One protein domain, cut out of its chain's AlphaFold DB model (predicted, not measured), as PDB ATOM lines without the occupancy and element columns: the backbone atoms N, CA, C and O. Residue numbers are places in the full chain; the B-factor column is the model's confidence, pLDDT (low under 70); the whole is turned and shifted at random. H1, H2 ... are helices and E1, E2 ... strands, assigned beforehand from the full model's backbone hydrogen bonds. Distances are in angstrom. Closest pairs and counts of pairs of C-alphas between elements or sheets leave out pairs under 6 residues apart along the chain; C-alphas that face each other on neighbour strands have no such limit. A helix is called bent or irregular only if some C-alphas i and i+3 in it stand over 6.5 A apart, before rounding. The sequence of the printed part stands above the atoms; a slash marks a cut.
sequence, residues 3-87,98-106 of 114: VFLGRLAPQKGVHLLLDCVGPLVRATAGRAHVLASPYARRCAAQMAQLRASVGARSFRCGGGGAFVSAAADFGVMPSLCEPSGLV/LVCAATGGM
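AT A GLANCE: This is residues 3 to 87 and 98 to 106 of the 114 residues of an uncharacterized protein of Emiliania huxleyi (UniProt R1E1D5). A twisted parallel sheet of five short strands forms the core, with two longer helices, H1 and H2, side by side over one face and the short H3 over the opposite face. H1 covers E1 and E2, H2 covers the edge strand E3, and H3 is over E1. The printed part has 94 residues, with three named helices and five named strands in the chain order E1 H1 E2 H2 E3 H3 E4 E5; the sheet's order is E3 E2 E1 E4 E5, all parallel, and the class is mixed, helices and strands. The whole is compact, with a radius of gyration of the C-alphas of 12.6 A and spans of 34 by 28 by 22 A.

IN THESE COORDINATES: Find C-alpha 3 at (178.109, 208.895, 226.005), where E1, residues 3 to 5, begins. Beside it are E2, residues 33 to 36, 10.0 A long, and E4, residues 74 to 77, 10.2 A long. The edge strands are E3, residues 59 to 61, and E5, residues 98 to 100, which ends at C-alpha 100 (183.087, 219.999, 229.894). H1, residues 14 to 27, runs 20.2 A from C-alpha 14 at (191.489, 211.015, 230.206); H2, residues 41 to 54, runs 20.3 A; H3, residues 66 to 71, runs 8.7 A. H1 is only just irregular, with C-alphas 19 and 22 6.7 A apart; H2 is irregular, with C-alphas 42 and 45 7.5 A apart.

HOW THE PARTS SIT: Look across the sheet for N and O within hydrogen-bond range: N 60 and O 34, 2.9 A, for E3 and E2; N 5 and O 35, 2.8 A, for E2 and E1; N 76 and O 4, 2.9 A, for E1 and E4; N 99 and O 75, 2.9 A, for E4 and E5. H1 runs along the strands at a height over the sheet of 9.0 A; its closest C-alphas to E2 are those of Val 21 and Val 34, 7.3 A. H1 and H2 touch, closest at the C-alphas of Gly 22 and Val 54, 6.3 A, at a shallow tilt of 5 degrees, the same way. H3 is on the opposite face, at a height of 9.1 A. E1, H1, E2 and E2, H2, E3 are strand-helix-strand units, parallel neighbour strands with a helix between; E3, H3, E4 is a split one, with E2 and E1 between its strands; the three crossovers are right-handed. Every O i to N i+4 pair is within hydrogen-bond range in H3, against 8 of 10 in H1 and 8 of 10 in H2.

THE WHOLE: The C-alphas farthest apart are those of Ala 29 and Ser 84, 36.1 A. Residues 88 to 97 are not printed, and C-alphas 87 and 98 are 10.3 A apart across this cut, on the link from E4 to E5. Of the links printed whole, none is long. The mean pLDDT of the printed part is 76.2; look for values under 70 at residues 4 to 14, 37 to 42, 62 to 67, 81 and 83.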
ATOM      1  N   VAL A   3     177.174 207.916 225.471       70.56
ATOM      2  CA  VAL A   3     178.109 208.895 226.005       70.56
ATOM      3  C   VAL A   3     179.351 208.864 225.149       70.56
ATOM      4  O   VAL A   3     180.060 207.852 225.094       70.56
ATOM      5  N   PHE A   4     179.634 209.981 224.494       68.06
ATOM      6  CA  PHE A   4     180.918 210.137 223.844       68.06
ATOM      7  C   PHE A   4     181.926 210.738 224.813       68.06
ATOM      8  O   PHE A   4     181.708 211.797 225.399       68.06
ATOM      9  N   LEU A   5     183.060 210.066 224.936       65.88
ATOM     10  CA  LEU A   5     184.215 210.557 225.654       65.88
ATOM     11  C   LEU A   5     185.229 211.077 224.646       65.88
ATOM     12  O   LEU A   5     185.650 210.357 223.736       65.88
ATOM     13  N   GLY A   6     185.611 212.340 224.841       64.12
ATOM     14  CA  GLY A   6     186.593 213.052 224.035       64.12
ATOM     15  C   GLY A   6     187.928 212.324 223.850       64.12
ATOM     16  O   GLY A   6     188.190 211.240 224.374       64.12
ATOM     17  N   ARG A   7     188.819 212.952 223.081       66.56
ATOM     18  CA  ARG A   7     190.135 212.389 222.751       66.56
ATOM     19  C   ARG A   7     190.905 211.974 224.007       66.56
ATOM     20  O   ARG A   7     191.129 212.773 224.913       66.56
ATOM     21  N   LEU A   8     191.379 210.732 224.008       63.19
ATOM     22  CA  LEU A   8     192.127 210.152 225.114       63.19
ATOM     23  C   LEU A   8     193.593 210.605 225.078       63.19
ATOM     24  O   LEU A   8     194.437 209.929 224.497       63.19
ATOM     25  N   ALA A   9     193.906 211.747 225.691       65.75
ATOM     26  CA  ALA A   9     195.277 212.233 225.870       65.75
ATOM     27  C   ALA A   9     195.483 212.793 227.292       65.75
ATOM     28  O   ALA A   9     194.520 213.255 227.905       65.75
ATOM     29  N   PRO A  10     196.714 212.791 227.844       64.06
ATOM     30  CA  PRO A  10     196.965 213.281 229.203       64.06
ATOM     31  C   PRO A  10     196.474 214.716 229.433       64.06
ATOM     32  O   PRO A  10     195.844 214.993 230.450       64.06
ATOM     33  N   GLN A  11     196.662 215.603 228.447       67.19
ATOM     34  CA  GLN A  11     196.203 216.999 228.524       67.19
ATOM     35  C   GLN A  11     194.663 217.130 228.499       67.19
ATOM     36  O   GLN A  11     194.119 218.200 228.764       67.19
ATOM     37  N   LYS A  12     193.960 216.035 228.188       69.81
ATOM     38  CA  LYS A  12     192.500 215.931 228.070       69.81
ATOM     39  C   LYS A  12     191.843 215.287 229.296       69.81
ATOM     40  O   LYS A  12     190.660 214.976 229.257       69.81
ATOM     41  N   GLY A  13     192.596 215.072 230.382       67.31
ATOM     42  CA  GLY A  13     192.035 214.553 231.637       67.31
ATOM     43  C   GLY A  13     191.529 213.110 231.534       67.31
ATOM     44  O   GLY A  13     190.693 212.688 232.320       67.31
ATOM     45  N   VAL A  14     192.029 212.338 230.562       66.38
ATOM     46  CA  VAL A  14     191.489 211.015 230.206       66.38
ATOM     47  C   VAL A  14     191.441 209.997 231.350       66.38
ATOM     48  O   VAL A  14     190.571 209.133 231.372       66.38
ATOM     49  N   HIS A  15     192.352 210.086 232.311       70.88
ATOM     50  CA  HIS A  15     192.348 209.205 233.478       70.88
ATOM     51  C   HIS A  15     191.045 209.355 234.282       70.88
ATOM     52  O   HIS A  15     190.428 208.349 234.612       70.88
ATOM     53  N   LEU A  16     190.549 210.590 234.446       71.12
ATOM     54  CA  LEU A  16     189.263 210.874 235.096       71.12
ATOM     55  C   LEU A  16     188.098 210.224 234.342       71.12
ATOM     56  O   LEU A  16     187.194 209.657 234.945       71.12
ATOM     57  N   LEU A  17     188.140 210.270 233.006       73.38
ATOM     58  CA  LEU A  17     187.121 209.649 232.161       73.38
ATOM     59  C   LEU A  17     187.048 208.141 232.355       73.38
ATOM     60  O   LEU A  17     185.957 207.593 232.483       73.38
ATOM     61  N   LEU A  18     188.205 207.482 232.363       76.75
ATOM     62  CA  LEU A  18     188.306 206.033 232.486       76.75
ATOM     63  C   LEU A  18     187.831 205.552 233.866       76.75
ATOM     64  O   LEU A  18     187.103 204.561 233.936       76.75
ATOM     65  N   ASP A  19     188.143 206.287 234.932       80.88
ATOM     66  CA  ASP A  19     187.703 205.951 236.292       80.88
ATOM     67  C   ASP A  19     186.176 206.078 236.462       80.88
ATOM     68  O   ASP A  19     185.559 205.319 237.215       80.88
ATOM     69  N   CYS A  20     185.530 206.971 235.703       80.31
ATOM     70  CA  CYS A  20     184.079 207.157 235.738       80.31
ATOM     71  C   CYS A  20     183.281 206.109 234.942       80.31
ATOM     72  O   CYS A  20     182.101 205.907 235.240       80.31
ATOM     73  N   VAL A  21     183.879 205.415 233.960       83.38
ATOM     74  CA  VAL A  21     183.153 204.464 233.088       83.38
ATOM     75  C   VAL A  21     182.479 203.353 233.894       83.38
ATOM     76  O   VAL A  21     181.296 203.080 233.704       83.38
ATOM     77  N   GLY A  22     183.214 202.712 234.806       85.62
ATOM     78  CA  GLY A  22     182.690 201.614 235.622       85.62
ATOM     79  C   GLY A  22     181.474 202.018 236.467       85.62
ATOM     80  O   GLY A  22     180.411 201.405 236.330       85.62
ATOM     81  N   PRO A  23     181.600 203.046 237.328       87.94
ATOM     82  CA  PRO A  23     180.485 203.593 238.097       87.94
ATOM     83  C   PRO A  23     179.286 204.001 237.233       87.94
ATOM     84  O   PRO A  23     178.160 203.658 237.579       87.94
ATOM     85  N   LEU A  24     179.513 204.661 236.092       84.31
ATOM     86  CA  LEU A  24     178.450 205.112 235.190       84.31
ATOM     87  C   LEU A  24     177.662 203.941 234.592       84.31
ATOM     88  O   LEU A  24     176.430 203.932 234.607       84.31
ATOM     89  N   VAL A  25     178.360 202.925 234.080       86.38
ATOM     90  CA  VAL A  25     177.709 201.733 233.524       86.38
ATOM     91  C   VAL A  25     176.909 201.004 234.603       86.38
ATOM     92  O   VAL A  25     175.777 200.597 234.346       86.38
ATOM     93  N   ARG A  26     177.435 200.892 235.829       88.38
ATOM     94  CA  ARG A  26     176.699 200.295 236.955       88.38
ATOM     95  C   ARG A  26     175.463 201.103 237.347       88.38
ATOM     96  O   ARG A  26     174.383 200.532 237.435       88.38
ATOM     97  N   ALA A  27     175.597 202.418 237.522       88.44
ATOM     98  CA  ALA A  27     174.496 203.302 237.911       88.44
ATOM     99  C   ALA A  27     173.356 203.313 236.880       88.44
ATOM    100  O   ALA A  27     172.189 203.483 237.221       88.44
ATOM    101  N   THR A  28     173.684 203.088 235.608       85.75
ATOM    102  CA  THR A  28     172.705 203.006 234.519       85.75
ATOM    103  C   THR A  28     172.184 201.590 234.264       85.75
ATOM    104  O   THR A  28     171.394 201.409 233.335       85.75
ATOM    105  N   ALA A  29     172.594 200.597 235.060       86.50
ATOM    106  CA  ALA A  29     172.302 199.176 234.853       86.50
ATOM    107  C   ALA A  29     172.680 198.681 233.439       86.50
ATOM    108  O   ALA A  29     171.925 197.964 232.788       86.50
ATOM    109  N   GLY A  30     173.838 199.106 232.925       82.56
ATOM    110  CA  GLY A  30     174.352 198.670 231.621       82.56
ATOM    111  C   GLY A  30     173.827 199.454 230.416       82.56
ATOM    112  O   GLY A  30     174.190 199.143 229.285       82.56
ATOM    113  N   ARG A  31     172.981 200.473 230.629       81.06
ATOM    114  CA  ARG A  31     172.387 201.281 229.544       81.06
ATOM    115  C   ARG A  31     173.314 202.374 229.006       81.06
ATOM    116  O   ARG A  31     172.989 202.983 227.980       81.06
ATOM    117  N   ALA A  32     174.409 202.662 229.710       82.06
ATOM    118  CA  ALA A  32     175.456 203.553 229.237       82.06
ATOM    119  C   ALA A  32     176.356 202.835 228.224       82.06
ATOM    120  O   ALA A  32     176.991 201.825 228.530       82.06
ATOM    121  N   HIS A  33     176.434 203.402 227.026       80.88
ATOM    122  CA  HIS A  33     177.371 203.026 225.984       80.88
ATOM    123  C   HIS A  33     178.405 204.129 225.853       80.88
ATOM    124  O   HIS A  33     178.085 205.249 225.465       80.88
ATOM    125  N   VAL A  34     179.641 203.804 226.193       78.19
ATOM    126  CA  VAL A  34     180.766 204.722 226.168       78.19
ATOM    127  C   VAL A  34     181.560 204.492 224.895       78.19
ATOM    128  O   VAL A  34     182.039 203.377 224.665       78.19
ATOM    129  N   LEU A  35     181.721 205.544 224.089       75.19
ATOM    130  CA  LEU A  35     182.669 205.547 222.981       75.19
ATOM    131  C   LEU A  35     183.854 206.447 223.299       75.19
ATOM    132  O   LEU A  35     183.671 207.597 223.686       75.19
ATOM    133  N   ALA A  36     185.059 205.924 223.104       74.12
ATOM    134  CA  ALA A  36     186.285 206.678 223.289       74.12
ATOM    135  C   ALA A  36     187.153 206.648 222.025       74.12
ATOM    136  O   ALA A  36     187.403 205.584 221.447       74.12
ATOM    137  N   SER A  37     187.645 207.818 221.611       67.69
ATOM    138  CA  SER A  37     188.549 207.929 220.464       67.69
ATOM    139  C   SER A  37     189.987 207.535 220.850       67.69
ATOM    140  O   SER A  37     190.536 208.091 221.811       67.69
ATOM    141  N   PRO A  38     190.625 206.589 220.135       60.66
ATOM    142  CA  PRO A  38     191.963 206.118 220.462       60.66
ATOM    143  C   PRO A  38     192.999 207.201 220.161       60.66
ATOM    144  O   PRO A  38     193.177 207.605 219.015       60.66
ATOM    145  N   TYR A  39     193.716 207.659 221.189       57.38
ATOM    146  CA  TYR A  39     194.864 208.553 220.992       57.38
ATOM    147  C   TYR A  39     196.033 208.312 221.965       57.38
ATOM    148  O   TYR A  39     197.158 208.715 221.684       57.38
ATOM    149  N   ALA A  40     195.839 207.576 223.066       56.72
ATOM    150  CA  ALA A  40     196.911 207.283 224.018       56.72
ATOM    151  C   ALA A  40     197.208 205.783 224.118       56.72
ATOM    152  O   ALA A  40     196.515 205.052 224.826       56.72
ATOM    153  N   ARG A  41     198.338 205.343 223.538       61.72
ATOM    154  CA  ARG A  41     198.962 204.036 223.856       61.72
ATOM    155  C   ARG A  41     199.076 203.809 225.369       61.72
ATOM    156  O   ARG A  41     198.911 202.690 225.838       61.72
ATOM    157  N   ARG A  42     199.308 204.884 226.130       65.56
ATOM    158  CA  ARG A  42     199.457 204.876 227.593       65.56
ATOM    159  C   ARG A  42     198.204 204.403 228.340       65.56
ATOM    160  O   ARG A  42     198.331 203.894 229.443       65.56
ATOM    161  N   CYS A  43     197.021 204.536 227.741       70.94
ATOM    162  CA  CYS A  43     195.756 204.127 228.354       70.94
ATOM    163  C   CYS A  43     195.249 202.772 227.843       70.94
ATOM    164  O   CYS A  43     194.231 202.294 228.331       70.94
ATOM    165  N   ALA A  44     195.941 202.127 226.897       77.56
ATOM    166  CA  ALA A  44     195.456 200.908 226.249       77.56
ATOM    167  C   ALA A  44     195.171 199.770 227.247       77.56
ATOM    168  O   ALA A  44     194.135 199.116 227.144       77.56
ATOM    169  N   ALA A  45     196.043 199.579 228.244       81.50
ATOM    170  CA  ALA A  45     195.854 198.564 229.281       81.50
ATOM    171  C   ALA A  45     194.618 198.852 230.152       81.50
ATOM    172  O   ALA A  45     193.769 197.980 230.319       81.50
ATOM    173  N   GLN A  46     194.463 200.092 230.627       79.56
ATOM    174  CA  GLN A  46     193.313 200.512 231.436       79.56
ATOM    175  C   GLN A  46     192.002 200.417 230.644       79.56
ATOM    176  O   GLN A  46     190.987 199.962 231.160       79.56
ATOM    177  N   MET A  47     192.023 200.770 229.357       79.75
ATOM    178  CA  MET A  47     190.874 200.619 228.462       79.75
ATOM    179  C   MET A  47     190.511 199.151 228.223       79.75
ATOM    180  O   MET A  47     189.329 198.818 228.190       79.75
ATOM    181  N   ALA A  48     191.504 198.271 228.068       84.12
ATOM    182  CA  ALA A  48     191.279 196.835 227.928       84.12
ATOM    183  C   ALA A  48     190.688 196.233 229.212       84.12
ATOM    184  O   ALA A  48     189.708 195.491 229.144       84.12
ATOM    185  N   GLN A  49     191.222 196.608 230.378       85.69
ATOM    186  CA  GLN A  49     190.700 196.199 231.685       85.69
ATOM    187  C   GLN A  49     189.265 196.688 231.903       85.69
ATOM    188  O   GLN A  49     188.391 195.903 232.271       85.69
ATOM    189  N   LEU A  50     188.987 197.960 231.609       82.88
ATOM    190  CA  LEU A  50     187.637 198.510 231.704       82.88
ATOM    191  C   LEU A  50     186.678 197.769 230.783       82.88
ATOM    192  O   LEU A  50     185.634 197.315 231.244       82.88
ATOM    193  N   ARG A  51     187.055 197.567 229.517       85.94
ATOM    194  CA  ARG A  51     186.257 196.802 228.553       85.94
ATOM    195  C   ARG A  51     185.943 195.391 229.044       85.94
ATOM    196  O   ARG A  51     184.823 194.932 228.838       85.94
ATOM    197  N   ALA A  52     186.900 194.720 229.687       88.25
ATOM    198  CA  ALA A  52     186.678 193.411 230.293       88.25
ATOM    199  C   ALA A  52     185.700 193.485 231.481       88.25
ATOM    200  O   ALA A  52     184.852 192.612 231.620       88.25
ATOM    201  N   SER A  53     185.767 194.548 232.290       88.00
ATOM    202  CA  SER A  53     184.921 194.717 233.481       88.00
ATOM    203  C   SER A  53     183.469 195.125 233.190       88.00
ATOM    204  O   SER A  53     182.558 194.630 233.846       88.00
ATOM    205  N   VAL A  54     183.230 196.019 232.220       85.81
ATOM    206  CA  VAL A  54     181.881 196.545 231.906       85.81
ATOM    207  C   VAL A  54     181.257 195.914 230.660       85.81
ATOM    208  O   VAL A  54     180.092 196.166 230.343       85.81
ATOM    209  N   GLY A  55     182.035 195.108 229.941       87.06
ATOM    210  CA  GLY A  55     181.634 194.446 228.712       87.06
ATOM    211  C   GLY A  55     181.814 195.300 227.454       87.06
ATOM    212  O   GLY A  55     181.660 196.523 227.431       87.06
ATOM    213  N   ALA A  56     182.075 194.607 226.346       82.31
ATOM    214  CA  ALA A  56     182.316 195.192 225.028       82.31
ATOM    215  C   ALA A  56     181.148 196.016 224.457       82.31
ATOM    216  O   ALA A  56     181.359 196.853 223.575       82.31
ATOM    217  N   ARG A  57     179.921 195.748 224.920       82.38
ATOM    218  CA  ARG A  57     178.711 196.472 224.514       82.38
ATOM    219  C   ARG A  57     178.629 197.844 225.187       82.38
ATOM    220  O   ARG A  57     178.195 198.794 224.544       82.38
ATOM    221  N   SER A  58     179.062 197.939 226.439       83.88
ATOM    222  CA  SER A  58     179.000 199.153 227.261       83.88
ATOM    223  C   SER A  58     180.213 200.056 227.051       83.88
ATOM    224  O   SER A  58     180.113 201.261 227.240       83.88
ATOM    225  N   PHE A  59     181.352 199.499 226.628       83.81
ATOM    226  CA  PHE A  59     182.559 200.268 226.326       83.81
ATOM    227  C   PHE A  59     183.154 199.876 224.975       83.81
ATOM    228  O   PHE A  59     183.636 198.752 224.776       83.81
ATOM    229  N   ARG A  60     183.162 200.830 224.046       79.69
ATOM    230  CA  ARG A  60     183.759 200.713 222.718       79.69
ATOM    231  C   ARG A  60     184.879 201.742 222.573       79.69
ATOM    232  O   ARG A  60     184.764 202.892 222.979       79.69
ATOM    233  N   CYS A  61     185.979 201.301 221.984       74.31
ATOM    234  CA  CYS A  61     187.096 202.155 221.607       74.31
ATOM    235  C   CYS A  61     187.230 202.100 220.088       74.31
ATOM    236  O   CYS A  61     187.146 201.012 219.514       74.31
ATOM    237  N   GLY A  62     187.446 203.251 219.457       67.62
ATOM    238  CA  GLY A  62     187.504 203.366 218.000       67.62
ATOM    239  C   GLY A  62     186.217 203.931 217.409       67.62
ATOM    240  O   GLY A  62     185.161 203.872 218.028       67.62
ATOM    241  N   GLY A  63     186.325 204.507 216.212       61.66
ATOM    242  CA  GLY A  63     185.289 205.382 215.664       61.66
ATOM    243  C   GLY A  63     185.401 206.765 216.302       61.66
ATOM    244  O   GLY A  63     184.979 206.988 217.430       61.66
ATOM    245  N   GLY A  64     186.048 207.687 215.600       58.69
ATOM    246  CA  GLY A  64     186.123 209.092 215.985       58.69
ATOM    247  C   GLY A  64     185.557 209.947 214.862       58.69
ATOM    248  O   GLY A  64     185.634 209.556 213.699       58.69
ATOM    249  N   GLY A  65     184.998 211.100 215.214       63.88
ATOM    250  CA  GLY A  65     184.548 212.104 214.252       63.88
ATOM    251  C   GLY A  65     183.144 212.627 214.535       63.88
ATOM    252  O   GLY A  65     182.445 212.134 215.421       63.88
ATOM    253  N   ALA A  66     182.740 213.610 213.733       64.81
ATOM    254  CA  ALA A  66     181.493 214.356 213.892       64.81
ATOM    255  C   ALA A  66     180.236 213.467 213.951       64.81
ATOM    256  O   ALA A  66     179.310 213.769 214.694       64.81
ATOM    257  N   PHE A  67     180.219 212.338 213.230       67.75
ATOM    258  CA  PHE A  67     179.069 211.428 213.211       67.75
ATOM    259  C   PHE A  67     178.790 210.791 214.576       67.75
ATOM    260  O   PHE A  67     177.643 210.648 214.983       67.75
ATOM    261  N   VAL A  68     179.844 210.425 215.305       70.12
ATOM    262  CA  VAL A  68     179.686 209.871 216.649       70.12
ATOM    263  C   VAL A  68     179.217 210.950 217.610       70.12
ATOM    264  O   VAL A  68     178.343 210.683 218.430       70.12
ATOM    265  N   SER A  69     179.799 212.148 217.513       70.31
ATOM    266  CA  SER A  69     179.392 213.280 218.339       70.31
ATOM    267  C   SER A  69     177.901 213.554 218.164       70.31
ATOM    268  O   SER A  69     177.194 213.616 219.162       70.31
ATOM    269  N   ALA A  70     177.413 213.593 216.921       75.19
ATOM    270  CA  ALA A  70     176.001 213.796 216.591       75.19
ATOM    271  C   ALA A  70     175.072 212.651 217.040       75.19
ATOM    272  O   ALA A  70     173.896 212.879 217.298       75.19
ATOM    273  N   ALA A  71     175.574 211.416 217.125       76.50
ATOM    274  CA  ALA A  71     174.784 210.254 217.542       76.50
ATOM    275  C   ALA A  71     174.750 210.040 219.070       76.50
ATOM    276  O   ALA A  71     174.045 209.148 219.546       76.50
ATOM    277  N   ALA A  72     175.544 210.793 219.836       80.31
ATOM    278  CA  ALA A  72     175.583 210.691 221.289       80.31
ATOM    279  C   ALA A  72     174.456 211.508 221.937       80.31
ATOM    280  O   ALA A  72     174.137 212.601 221.481       80.31
ATOM    281  N   ASP A  73     173.912 211.017 223.055       84.06
ATOM    282  CA  ASP A  73     172.936 211.775 223.853       84.06
ATOM    283  C   ASP A  73     173.606 213.002 224.504       84.06
ATOM    284  O   ASP A  73     172.969 214.027 224.732       84.06
ATOM    285  N   PHE A  74     174.902 212.886 224.821       85.00
ATOM    286  CA  PHE A  74     175.763 213.986 225.253       85.00
ATOM    287  C   PHE A  74     177.254 213.630 225.098       85.00
ATOM    288  O   PHE A  74     177.655 212.458 225.098       85.00
ATOM    289  N   GLY A  75     178.095 214.660 224.997       83.31
ATOM    290  CA  GLY A  75     179.553 214.563 225.034       83.31
ATOM    291  C   GLY A  75     180.114 214.880 226.419       83.31
ATOM    292  O   GLY A  75     179.571 215.715 227.144       83.31
ATOM    293  N   VAL A  76     181.231 214.247 226.788       81.06
ATOM    294  CA  VAL A  76     181.992 214.581 228.000       81.06
ATOM    295  C   VAL A  76     183.450 214.875 227.651       81.06
ATOM    296  O   VAL A  76     184.145 214.060 227.036       81.06
ATOM    297  N   MET A  77     183.926 216.042 228.085       80.50
ATOM    298  CA  MET A  77     185.282 216.535 227.852       80.50
ATOM    299  C   MET A  77     185.866 217.160 229.135       80.50
ATOM    300  O   MET A  77     185.808 218.379 229.316       80.50
ATOM    301  N   PRO A  78     186.476 216.373 230.041       74.44
ATOM    302  CA  PRO A  78     187.044 216.877 231.292       74.44
ATOM    303  C   PRO A  78     188.472 217.399 231.088       74.44
ATOM    304  O   PRO A  78     189.358 217.206 231.922       74.44
ATOM    305  N   SER A  79     188.722 218.012 229.932       79.06
ATOM    306  CA  SER A  79     190.047 218.457 229.534       79.06
ATOM    307  C   SER A  79     190.632 219.433 230.550       79.06
ATOM    308  O   SER A  79     190.022 220.445 230.898       79.06
ATOM    309  N   LEU A  80     191.866 219.161 230.973       70.12
ATOM    310  CA  LEU A  80     192.634 220.067 231.830       70.12
ATOM    311  C   LEU A  80     193.074 221.312 231.048       70.12
ATOM    312  O   LEU A  80     193.208 222.390 231.621       70.12
ATOM    313  N   CYS A  81     193.270 221.166 229.732       69.69
ATOM    314  CA  CYS A  81     193.575 222.268 228.833       69.69
ATOM    315  C   CYS A  81     192.980 222.053 227.426       69.69
ATOM    316  O   CYS A  81     193.296 221.083 226.721       69.69
ATOM    317  N   GLU A  82     192.144 223.001 226.993       70.38
ATOM    318  CA  GLU A  82     191.673 223.163 225.612       70.38
ATOM    319  C   GLU A  82     192.065 224.550 225.089       70.38
ATOM    320  O   GLU A  82     191.285 225.486 225.237       70.38
ATOM    321  N   PRO A  83     193.251 224.730 224.479       68.81
ATOM    322  CA  PRO A  83     193.721 226.057 224.079       68.81
ATOM    323  C   PRO A  83     192.766 226.776 223.113       68.81
ATOM    324  O   PRO A  83     192.481 227.952 223.298       68.81
ATOM    325  N   SER A  84     192.235 226.062 222.114       77.06
ATOM    326  CA  SER A  84     191.323 226.622 221.104       77.06
ATOM    327  C   SER A  84     189.838 226.366 221.395       77.06
ATOM    328  O   SER A  84     188.982 227.164 221.011       77.06
ATOM    329  N   GLY A  85     189.519 225.260 222.076       74.19
ATOM    330  CA  GLY A  85     188.142 224.800 222.289       74.19
ATOM    331  C   GLY A  85     187.513 224.074 221.093       74.19
ATOM    332  O   GLY A  85     186.358 223.687 221.184       74.19
ATOM    333  N   LEU A  86     188.256 223.829 220.004       76.69
ATOM    334  CA  LEU A  86     187.714 223.265 218.752       76.69
ATOM    335  C   LEU A  86     186.942 221.951 218.932       76.69
ATOM    336  O   LEU A  86     185.908 221.762 218.311       76.69
ATOM    337  N   VAL A  87     187.409 221.059 219.808       73.69
ATOM    338  CA  VAL A  87     186.696 219.796 220.073       73.69
ATOM    339  C   VAL A  87     185.341 220.060 220.713       73.69
ATOM    340  O   VAL A  87     184.379 219.386 220.379       73.69
ATOM    341  N   LEU A  98     177.037 219.175 225.810       85.19
ATOM    342  CA  LEU A  98     178.427 218.947 226.207       85.19
ATOM    343  C   LEU A  98     178.640 219.227 227.697       85.19
ATOM    344  O   LEU A  98     178.498 220.358 228.155       85.19
ATOM    345  N   VAL A  99     179.084 218.211 228.436       85.94
ATOM    346  CA  VAL A  99     179.634 218.364 229.787       85.94
ATOM    347  C   VAL A  99     181.143 218.543 229.663       85.94
ATOM    348  O   VAL A  99     181.858 217.624 229.262       85.94
ATOM    349  N   CYS A 100     181.658 219.722 230.000       83.38
ATOM    350  CA  CYS A 100     183.087 219.999 229.894       83.38
ATOM    351  C   CYS A 100     183.629 220.778 231.090       83.38
ATOM    352  O   CYS A 100     182.891 221.434 231.823       83.38
ATOM    353  N   ALA A 101     184.944 220.703 231.281       80.75
ATOM    354  CA  ALA A 101     185.622 221.582 232.218       80.75
ATOM    355  C   ALA A 101     185.695 223.007 231.640       80.75
ATOM    356  O   ALA A 101     186.040 223.191 230.472       80.75
ATOM    357  N   ALA A 102     185.436 224.023 232.470       80.50
ATOM    358  CA  ALA A 102     185.573 225.434 232.103       80.50
ATOM    359  C   ALA A 102     187.061 225.851 232.037       80.50
ATOM    360  O   ALA A 102     187.561 226.636 232.848       80.50
ATOM    361  N   THR A 103     187.804 225.290 231.082       80.06
ATOM    362  CA  THR A 103     189.237 225.534 230.865       80.06
ATOM    363  C   THR A 103     189.500 226.026 229.441       80.06
ATOM    364  O   THR A 103     188.767 225.700 228.506       80.06
ATOM    365  N   GLY A 104     190.540 226.853 229.278       80.94
ATOM    366  CA  GLY A 104     190.943 227.408 227.982       80.94
ATOM    367  C   GLY A 104     189.777 228.020 227.195       80.94
ATOM    368  O   GLY A 104     188.992 228.797 227.739       80.94
ATOM    369  N   GLY A 105     189.643 227.625 225.929       79.00
ATOM    370  CA  GLY A 105     188.615 228.093 225.002       79.00
ATOM    371  C   GLY A 105     187.170 227.758 225.390       79.00
ATOM    372  O   GLY A 105     186.259 228.302 224.779       79.00
ATOM    373  N   MET A 106     186.911 226.912 226.394       82.88
ATOM    374  CA  MET A 106     185.530 226.619 226.812       82.88
ATOM    375  C   MET A 106     184.942 227.681 227.751       82.88
ATOM    376  O   MET A 106     183.727 227.837 227.798       82.88
TER     377      MET A 106